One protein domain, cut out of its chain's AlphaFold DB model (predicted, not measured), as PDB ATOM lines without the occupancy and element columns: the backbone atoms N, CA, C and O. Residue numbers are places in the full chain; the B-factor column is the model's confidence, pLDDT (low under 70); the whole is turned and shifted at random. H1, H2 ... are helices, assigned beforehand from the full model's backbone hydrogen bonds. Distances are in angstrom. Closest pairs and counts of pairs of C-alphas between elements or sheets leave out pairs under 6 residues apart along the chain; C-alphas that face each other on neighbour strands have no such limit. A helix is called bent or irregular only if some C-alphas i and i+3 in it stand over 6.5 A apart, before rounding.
ATOM      1  N   GLU A   7     172.283 -22.529  -8.590       94.94
ATOM      2  CA  GLU A   7     173.403 -21.642  -8.935       94.94
ATOM      3  C   GLU A   7     173.630 -20.583  -7.852       94.94
ATOM      4  O   GLU A   7     174.771 -20.331  -7.440       94.94
ATOM      5  N   LEU A   8     172.537 -20.015  -7.333       94.75
ATOM      6  CA  LEU A   8     172.577 -19.087  -6.212       94.75
ATOM      7  C   LEU A   8     173.084 -19.783  -4.942       94.75
ATOM      8  O   LEU A   8     173.990 -19.263  -4.294       94.75
ATOM      9  N   LEU A   9     172.587 -20.982  -4.623       95.25
ATOM     10  CA  LEU A   9     173.057 -21.766  -3.475       95.25
ATOM     11  C   LEU A   9     174.568 -22.043  -3.552       95.25
ATOM     12  O   LEU A   9     175.292 -21.788  -2.590       95.25
ATOM     13  N   ILE A  10     175.065 -22.518  -4.700       96.38
ATOM     14  CA  ILE A  10     176.498 -22.780  -4.907       96.38
ATOM     15  C   ILE A  10     177.316 -21.503  -4.699       96.38
ATOM     16  O   ILE A  10     178.373 -21.548  -4.064       96.38
ATOM     17  N   THR A  11     176.839 -20.369  -5.216       97.44
ATOM     18  CA  THR A  11     177.505 -19.068  -5.064       97.44
ATOM     19  C   THR A  11     177.586 -18.666  -3.592       97.44
ATOM     20  O   THR A  11     178.678 -18.425  -3.076       97.44
ATOM     21  N   LEU A  12     176.460 -18.712  -2.880       97.25
ATOM     22  CA  LEU A  12     176.378 -18.327  -1.472       97.25
ATOM     23  C   LEU A  12     177.215 -19.227  -0.547       97.25
ATOM     24  O   LEU A  12     177.768 -18.740   0.444       97.25
ATOM     25  N   VAL A  13     177.324 -20.525  -0.857       97.12
ATOM     26  CA  VAL A  13     178.195 -21.462  -0.127       97.12
ATOM     27  C   VAL A  13     179.665 -21.139  -0.381       97.12
ATOM     28  O   VAL A  13     180.445 -21.084   0.570       97.12
ATOM     29  N   LYS A  14     180.062 -20.883  -1.636       97.19
ATOM     30  CA  LYS A  14     181.453 -20.536  -1.979       97.19
ATOM     31  C   LYS A  14     181.930 -19.277  -1.254       97.19
ATOM     32  O   LYS A  14     183.060 -19.261  -0.772       97.19
ATOM     33  N   GLU A  15     181.063 -18.278  -1.114       97.12
ATOM     34  CA  GLU A  15     181.335 -17.017  -0.405       97.12
ATOM     35  C   GLU A  15     181.522 -17.169   1.113       97.12
ATOM     36  O   GLU A  15     181.975 -16.231   1.770       97.12
ATOM     37  N   ARG A  16     181.195 -18.331   1.694       97.00
ATOM     38  CA  ARG A  16     181.262 -18.583   3.142       97.00
ATOM     39  C   ARG A  16     182.236 -19.723   3.455       97.00
ATOM     40  O   ARG A  16     181.811 -20.864   3.656       97.00
ATOM     41  N   PRO A  17     183.548 -19.439   3.581       96.38
ATOM     42  CA  PRO A  17     184.571 -20.456   3.845       96.38
ATOM     43  C   PRO A  17     184.331 -21.260   5.128       96.38
ATOM     44  O   PRO A  17     184.709 -22.425   5.203       96.38
ATOM     45  N   ALA A  18     183.630 -20.680   6.109       97.06
ATOM     46  CA  ALA A  18     183.215 -21.379   7.324       97.06
ATOM     47  C   ALA A  18     182.427 -22.670   7.035       97.06
ATOM     48  O   ALA A  18     182.476 -23.603   7.833       97.06
ATOM     49  N   ILE A  19     181.731 -22.759   5.897       96.81
ATOM     50  CA  ILE A  19     180.947 -23.937   5.513       96.81
ATOM     51  C   ILE A  19     181.824 -25.040   4.911       96.81
ATOM     52  O   ILE A  19     181.644 -26.207   5.263       96.81
ATOM     53  N   TRP A  20     182.756 -24.706   4.013       96.75
ATOM     54  CA  TRP A  20     183.403 -25.696   3.139       96.75
ATOM     55  C   TRP A  20     184.930 -25.780   3.273       96.75
ATOM     56  O   TRP A  20     185.500 -26.841   3.005       96.75
ATOM     57  N   ASP A  21     185.603 -24.713   3.705       97.19
ATOM     58  CA  ASP A  21     187.063 -24.652   3.723       97.19
ATOM     59  C   ASP A  21     187.641 -25.195   5.035       97.19
ATOM     60  O   ASP A  21     187.840 -24.483   6.018       97.19
ATOM     61  N   LYS A  22     187.972 -26.488   5.023       96.75
ATOM     62  CA  LYS A  22     188.535 -27.220   6.170       96.75
ATOM     63  C   LYS A  22     189.917 -26.733   6.613       96.75
ATOM     64  O   LYS A  22     190.384 -27.169   7.665       96.75
ATOM     65  N   THR A  23     190.585 -25.898   5.817       97.38
ATOM     66  CA  THR A  23     191.931 -25.399   6.122       97.38
ATOM     67  C   THR A  23     191.909 -24.179   7.043       97.38
ATOM     68  O   THR A  23     192.913 -23.887   7.689       97.38
ATOM     69  N   LEU A  24     190.761 -23.504   7.160       95.88
ATOM     70  CA  LEU A  24     190.593 -22.305   7.975       95.88
ATOM     71  C   LEU A  24     190.058 -22.639   9.371       95.88
ATOM     72  O   LEU A  24     189.182 -23.487   9.539       95.88
ATOM     73  N   ASP A  25     190.502 -21.897  10.388       95.94
ATOM     74  CA  ASP A  25     189.968 -22.052  11.749       95.94
ATOM     75  C   ASP A  25     188.481 -21.688  11.848       95.94
ATOM     76  O   ASP A  25     187.755 -22.282  12.643       95.94
ATOM     77  N   LEU A  26     187.996 -20.801  10.972       94.00
ATOM     78  CA  LEU A  26     186.576 -20.457  10.845       94.00
ATOM     79  C   LEU A  26     185.701 -21.688  10.560       94.00
ATOM     80  O   LEU A  26     184.557 -21.743  11.002       94.00
ATOM     81  N   TYR A  27     186.227 -22.716   9.885       95.81
ATOM     82  CA  TYR A  27     185.495 -23.966   9.671       95.81
ATOM     83  C   TYR A  27     185.302 -24.769  10.965       95.81
ATOM     84  O   TYR A  27     184.403 -25.605  11.058       95.81
ATOM     85  N   LYS A  28     186.106 -24.548  12.004       95.75
ATOM     86  CA  LYS A  28     185.893 -25.193  13.310       95.75
ATOM     87  C   LYS A  28     184.802 -24.488  14.122       95.75
ATOM     88  O   LYS A  28     184.292 -25.073  15.076       95.75
ATOM     89  N   ASP A  29     184.413 -23.272  13.737       96.94
ATOM     90  CA  ASP A  29     183.381 -22.506  14.427       96.94
ATOM     91  C   ASP A  29     181.976 -22.996  14.046       96.94
ATOM     92  O   ASP A  29     181.425 -22.706  12.981       96.94
ATOM     93  N   LYS A  30     181.376 -23.754  14.965       95.69
ATOM     94  CA  LYS A  30     180.014 -24.270  14.822       95.69
ATOM     95  C   LYS A  30     178.967 -23.150  14.766       95.69
ATOM     96  O   LYS A  30     178.025 -23.260  13.987       95.69
ATOM     97  N   LYS A  31     179.130 -22.078  15.548       96.38
ATOM     98  CA  LYS A  31     178.168 -20.965  15.577       96.38
ATOM     99  C   LYS A  31     178.209 -20.190  14.268       96.38
ATOM    100  O   LYS A  31     177.163 -19.851  13.725       96.38
ATOM    101  N   LEU A  32     179.409 -19.960  13.735       96.25
ATOM    102  CA  LEU A  32     179.579 -19.296  12.447       96.25
ATOM    103  C   LEU A  32     178.996 -20.125  11.302       96.25
ATOM    104  O   LEU A  32     178.388 -19.560  10.398       96.25
ATOM    105  N   LYS A  33     179.126 -21.456  11.350       95.69
ATOM    106  CA  LYS A  33     178.470 -22.362  10.395       95.69
ATOM    107  C   LYS A  33     176.953 -22.269  10.451       95.69
ATOM    108  O   LYS A  33     176.321 -22.144   9.408       95.69
ATOM    109  N   GLU A  34     176.375 -22.330  11.647       95.12
ATOM    110  CA  GLU A  34     174.925 -22.213  11.838       95.12
ATOM    111  C   GLU A  34     174.404 -20.860  11.339       95.12
ATOM    112  O   GLU A  34     173.426 -20.817  10.595       95.12
ATOM    113  N   LEU A  35     175.099 -19.767  11.671       95.94
ATOM    114  CA  LEU A  35     174.773 -18.428  11.179       95.94
ATOM    115  C   LEU A  35     174.878 -18.346   9.650       95.94
ATOM    116  O   LEU A  35     173.962 -17.862   8.995       95.94
ATOM    117  N   SER A  36     175.963 -18.880   9.086       97.00
ATOM    118  CA  SER A  36     176.204 -18.917   7.642       97.00
ATOM    119  C   SER A  36     175.077 -19.639   6.902       97.00
ATOM    120  O   SER A  36     174.566 -19.116   5.920       97.00
ATOM    121  N   TRP A  37     174.648 -20.811   7.380       95.81
ATOM    122  CA  TRP A  37     173.533 -21.539   6.772       95.81
ATOM    123  C   TRP A  37     172.203 -20.803   6.904       95.81
ATOM    124  O   TRP A  37     171.452 -20.748   5.936       95.81
ATOM    125  N   ARG A  38     171.929 -20.194   8.062       94.50
ATOM    126  CA  ARG A  38     170.724 -19.380   8.259       94.50
ATOM    127  C   ARG A  38     170.657 -18.234   7.250       94.50
ATOM    128  O   ARG A  38     169.634 -18.068   6.597       94.50
ATOM    129  N   GLU A  39     171.746 -17.491   7.074       95.31
ATOM    130  CA  GLU A  39     171.814 -16.418   6.074       95.31
ATOM    131  C   GLU A  39     171.576 -16.925   4.648       95.31
ATOM    132  O   GLU A  39     170.896 -16.256   3.872       95.31
ATOM    133  N   ILE A  40     172.126 -18.093   4.296       95.81
ATOM    134  CA  ILE A  40     171.892 -18.717   2.988       95.81
ATOM    135  C   ILE A  40     170.404 -19.014   2.806       95.81
ATOM    136  O   ILE A  40     169.844 -18.633   1.783       95.81
ATOM    137  N   CYS A  41     169.752 -19.632   3.794       94.12
ATOM    138  CA  CYS A  41     168.326 -19.937   3.712       94.12
ATOM    139  C   CYS A  41     167.472 -18.673   3.546       94.12
ATOM    140  O   CYS A  41     166.596 -18.661   2.694       94.12
ATOM    141  N   VAL A  42     167.781 -17.589   4.267       94.00
ATOM    142  CA  VAL A  42     167.090 -16.292   4.112       94.00
ATOM    143  C   VAL A  42     167.305 -15.681   2.724       94.00
ATOM    144  O   VAL A  42     166.422 -15.027   2.181       94.00
ATOM    145  N   LYS A  43     168.480 -15.879   2.117       93.88
ATOM    146  CA  LYS A  43     168.754 -15.405   0.749       93.88
ATOM    147  C   LYS A  43     168.065 -16.236  -0.327       93.88
ATOM    148  O   LYS A  43     167.800 -15.703  -1.400       93.88
ATOM    149  N   LEU A  44     167.821 -17.515  -0.061       92.19
ATOM    150  CA  LEU A  44     167.110 -18.419  -0.966       92.19
ATOM    151  C   LEU A  44     165.591 -18.338  -0.795       92.19
ATOM    152  O   LEU A  44     164.864 -18.662  -1.728       92.19
ATOM    153  N   ASN A  45     165.126 -17.924   0.380       91.62
ATOM    154  CA  ASN A  45     163.725 -17.759   0.709       91.62
ATOM    155  C   ASN A  45     163.567 -16.632   1.738       91.62
ATOM    156  O   ASN A  45     163.943 -16.785   2.900       91.62
ATOM    157  N   GLU A  46     163.007 -15.504   1.309       89.88
ATOM    158  CA  GLU A  46     162.831 -14.320   2.157       89.88
ATOM    159  C   GLU A  46     161.914 -14.571   3.362       89.88
ATOM    160  O   GLU A  46     162.164 -14.024   4.437       89.88
ATOM    161  N   ASP A  47     160.956 -15.494   3.233       91.88
ATOM    162  CA  ASP A  47     160.033 -15.891   4.303       91.88
ATOM    163  C   ASP A  47     160.668 -16.874   5.301       91.88
ATOM    164  O   ASP A  47     160.033 -17.292   6.272       91.88
ATOM    165  N   PHE A  48     161.925 -17.285   5.088       91.44
ATOM    166  CA  PHE A  48     162.568 -18.299   5.922       91.44
ATOM    167  C   PHE A  48     162.612 -17.904   7.399       91.44
ATOM    168  O   PHE A  48     162.531 -18.778   8.253       91.44
ATOM    169  N   GLU A  49     162.729 -16.622   7.748       92.19
ATOM    170  CA  GLU A  49     162.714 -16.214   9.161       92.19
ATOM    171  C   GLU A  49     161.347 -16.393   9.820       92.19
ATOM    172  O   GLU A  49     161.294 -16.820  10.979       92.19
ATOM    173  N   ASP A  50     160.279 -16.166   9.060       93.56
ATOM    174  CA  ASP A  50     158.892 -16.237   9.518       93.56
ATOM    175  C   ASP A  50     158.377 -17.682   9.615       93.56
ATOM    176  O   ASP A  50     157.363 -17.949  10.262       93.56
ATOM    177  N   MET A  51     159.112 -18.636   9.035       92.94
ATOM    178  CA  MET A  51     158.833 -20.061   9.164       92.94
ATOM    179  C   MET A  51     159.005 -20.571  10.599       92.94
ATOM    180  O   MET A  51     159.984 -20.269  11.300       92.94
ATOM    181  N   ASP A  52     158.096 -21.450  11.008       93.62
ATOM    182  CA  ASP A  52     158.222 -22.206  12.246       93.62
ATOM    183  C   ASP A  52     159.330 -23.278  12.160       93.62
ATOM    184  O   ASP A  52     159.955 -23.524  11.123       93.62
ATOM    185  N   SER A  53     159.611 -23.933  13.289       89.62
ATOM    186  CA  SER A  53     160.663 -24.952  13.365       89.62
ATOM    187  C   SER A  53     160.431 -26.150  12.443       89.62
ATOM    188  O   SER A  53     161.398 -26.743  11.969       89.62
ATOM    189  N   TRP A  54     159.172 -26.532  12.210       92.94
ATOM    190  CA  TRP A  54     158.828 -27.652  11.340       92.94
ATOM    191  C   TRP A  54     159.010 -27.260   9.873       92.94
ATOM    192  O   TRP A  54     159.683 -27.972   9.135       92.94
ATOM    193  N   GLN A  55     158.525 -26.085   9.477       92.12
ATOM    194  CA  GLN A  55     158.699 -25.544   8.130       92.12
ATOM    195  C   GLN A  55     160.182 -25.378   7.770       92.12
ATOM    196  O   GLN A  55     160.607 -25.817   6.703       92.12
ATOM    197  N   LYS A  56     161.003 -24.842   8.685       91.94
ATOM    198  CA  LYS A  56     162.465 -24.746   8.510       91.94
ATOM    199  C   LYS A  56     163.122 -26.118   8.356       91.94
ATOM    200  O   LYS A  56     164.049 -26.277   7.562       91.94
ATOM    201  N   HIS A  57     162.658 -27.105   9.122       89.19
ATOM    202  CA  HIS A  57     163.167 -28.471   9.044       89.19
ATOM    203  C   HIS A  57     162.830 -29.135   7.706       89.19
ATOM    204  O   HIS A  57     163.698 -29.784   7.130       89.19
ATOM    205  N   GLU A  58     161.608 -28.957   7.200       91.38
ATOM    206  CA  GLU A  58     161.213 -29.465   5.884       91.38
ATOM    207  C   GLU A  58     161.940 -28.734   4.751       91.38
ATOM    208  O   GLU A  58     162.410 -29.379   3.819       91.38
ATOM    209  N   TYR A  59     162.131 -27.416   4.865       88.94
ATOM    210  CA  TYR A  59     162.883 -26.629   3.885       88.94
ATOM    211  C   TYR A  59     164.326 -27.129   3.722       88.94
ATOM    212  O   TYR A  59     164.820 -27.236   2.607       88.94
ATOM    213  N   GLY A  60     164.994 -27.501   4.819       84.81
ATOM    214  CA  GLY A  60     166.356 -28.045   4.775       84.81
ATOM    215  C   GLY A  60     166.483 -29.469   4.212       84.81
ATOM    216  O   GLY A  60     167.605 -29.962   4.108       84.81
ATOM    217  N   LYS A  61     165.369 -30.151   3.908       84.12
ATOM    218  CA  LYS A  61     165.351 -31.488   3.282       84.12
ATOM    219  C   LYS A  61     165.153 -31.454   1.768       84.12
ATOM    220  O   LYS A  61     165.300 -32.509   1.150       84.12
TER     221      LYS A  61
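What this domain is: This is residues 7 to 61 of the 62 residues of the protein "MADF domain-containing protein" of Blattella germanica (UniProt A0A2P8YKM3). One long helix, H4, runs through the middle, and the part before it folds back along it: H1 lies side by side with the last part of H4, running the opposite way, and the short H2 packs on the first half of H4, with the short H3 next to H2. Past the last residue of H4, the short H5 and then H6 make a hook at one end of the long axis, with H3 at the other end. The printed part has 55 residues with six named helices, in the order H1, H2, H3, H4, H5, H6, and no named strand; the class is all helix. It is only just compact, close to loose, with a radius of gyration of the C-alphas of 11.9 A, and its C-alphas span 34 by 23 by 16 A along their three main axes.

How they stand to each other: H4, residues 30 to 44, is the longest helix, and its centre is 2.9 A from the mean of the C-alphas, nearest of the six. H1, residues 7 to 14, touches H4, whose residues 40 to 44 alone take part; the closest C-alphas are those of Leu 12 and Ile 40, 6.3 A apart. The two run opposite ways at a shallow tilt of 19 degrees. H2, residues 17 to 20, touches H4 at residues 32 to 37 alone, closest at the C-alphas of Ile 19 and Lys 33, 5.7 A. H2 and H1 only just touch, and only at the corner by their link, with 3 pairs of C-alphas within 8 A; the closest are those of Val 13 and Ile 19, 6.7 A. H3, residues 25 to 28, touches H2 only at the corner by their link, closest at the C-alphas of Ala 18 and Tyr 27, 4.2 A. H3 and H4 are close but not clearly touching, closest at the C-alphas of Tyr 27 and Lys 33, 7.2 A. H5, residues 46 to 49, only just touches H4, and only at the corner by their link, with 3 pairs of C-alphas within 8 A; residues 41 to 42 alone of H4 take part, and the closest C-alphas are those of Val 42 and Phe 48, 5.3 A. H6, residues 53 to 59, touches no helix; it is close to H5 but not clearly touching, closest at the C-alphas of Phe 48 and Lys 56, 6.9 A. H6 and H4 are apart, as are H1 and H3. H2 and H4 are the hubs, touching three helices each. In H1, H4 and H6 every O i to N i+4 pair is within hydrogen-bond range; H2, H3 and H5 are too short for such a pair, and their single O i to N i+3 pair is within range in H2 and H3 but not in H5.

Where its parts are: H4 runs 21.2 A from C-alpha 30 at (180.014, -24.270, 14.822) to C-alpha 44 at (167.110, -18.419, -0.966). H1 begins at C-alpha 7, (173.403, -21.642, -8.935), and is 10.7 A long. H2 and H3 each measure 5.4 A from first to last C-alpha. H5 is irregular: C-alphas 46 and 49 are 7.3 A apart, against about 5 A in a regular helix. H6 is 9.9 A long and ends at C-alpha 59, (162.883, -26.629, 3.885).

The domain as a whole: The two C-alphas farthest apart are those of Thr 23 and Asp 50, 34.5 A. The first and last printed C-alphas, of Glu 7 and Lys 61, are 17.6 A apart. The printed part has no cut, and its five links are tight, the largest being the 4 residues from H2 to H3. The mean pLDDT of the printed part is 94.3, and no printed residue is under 70.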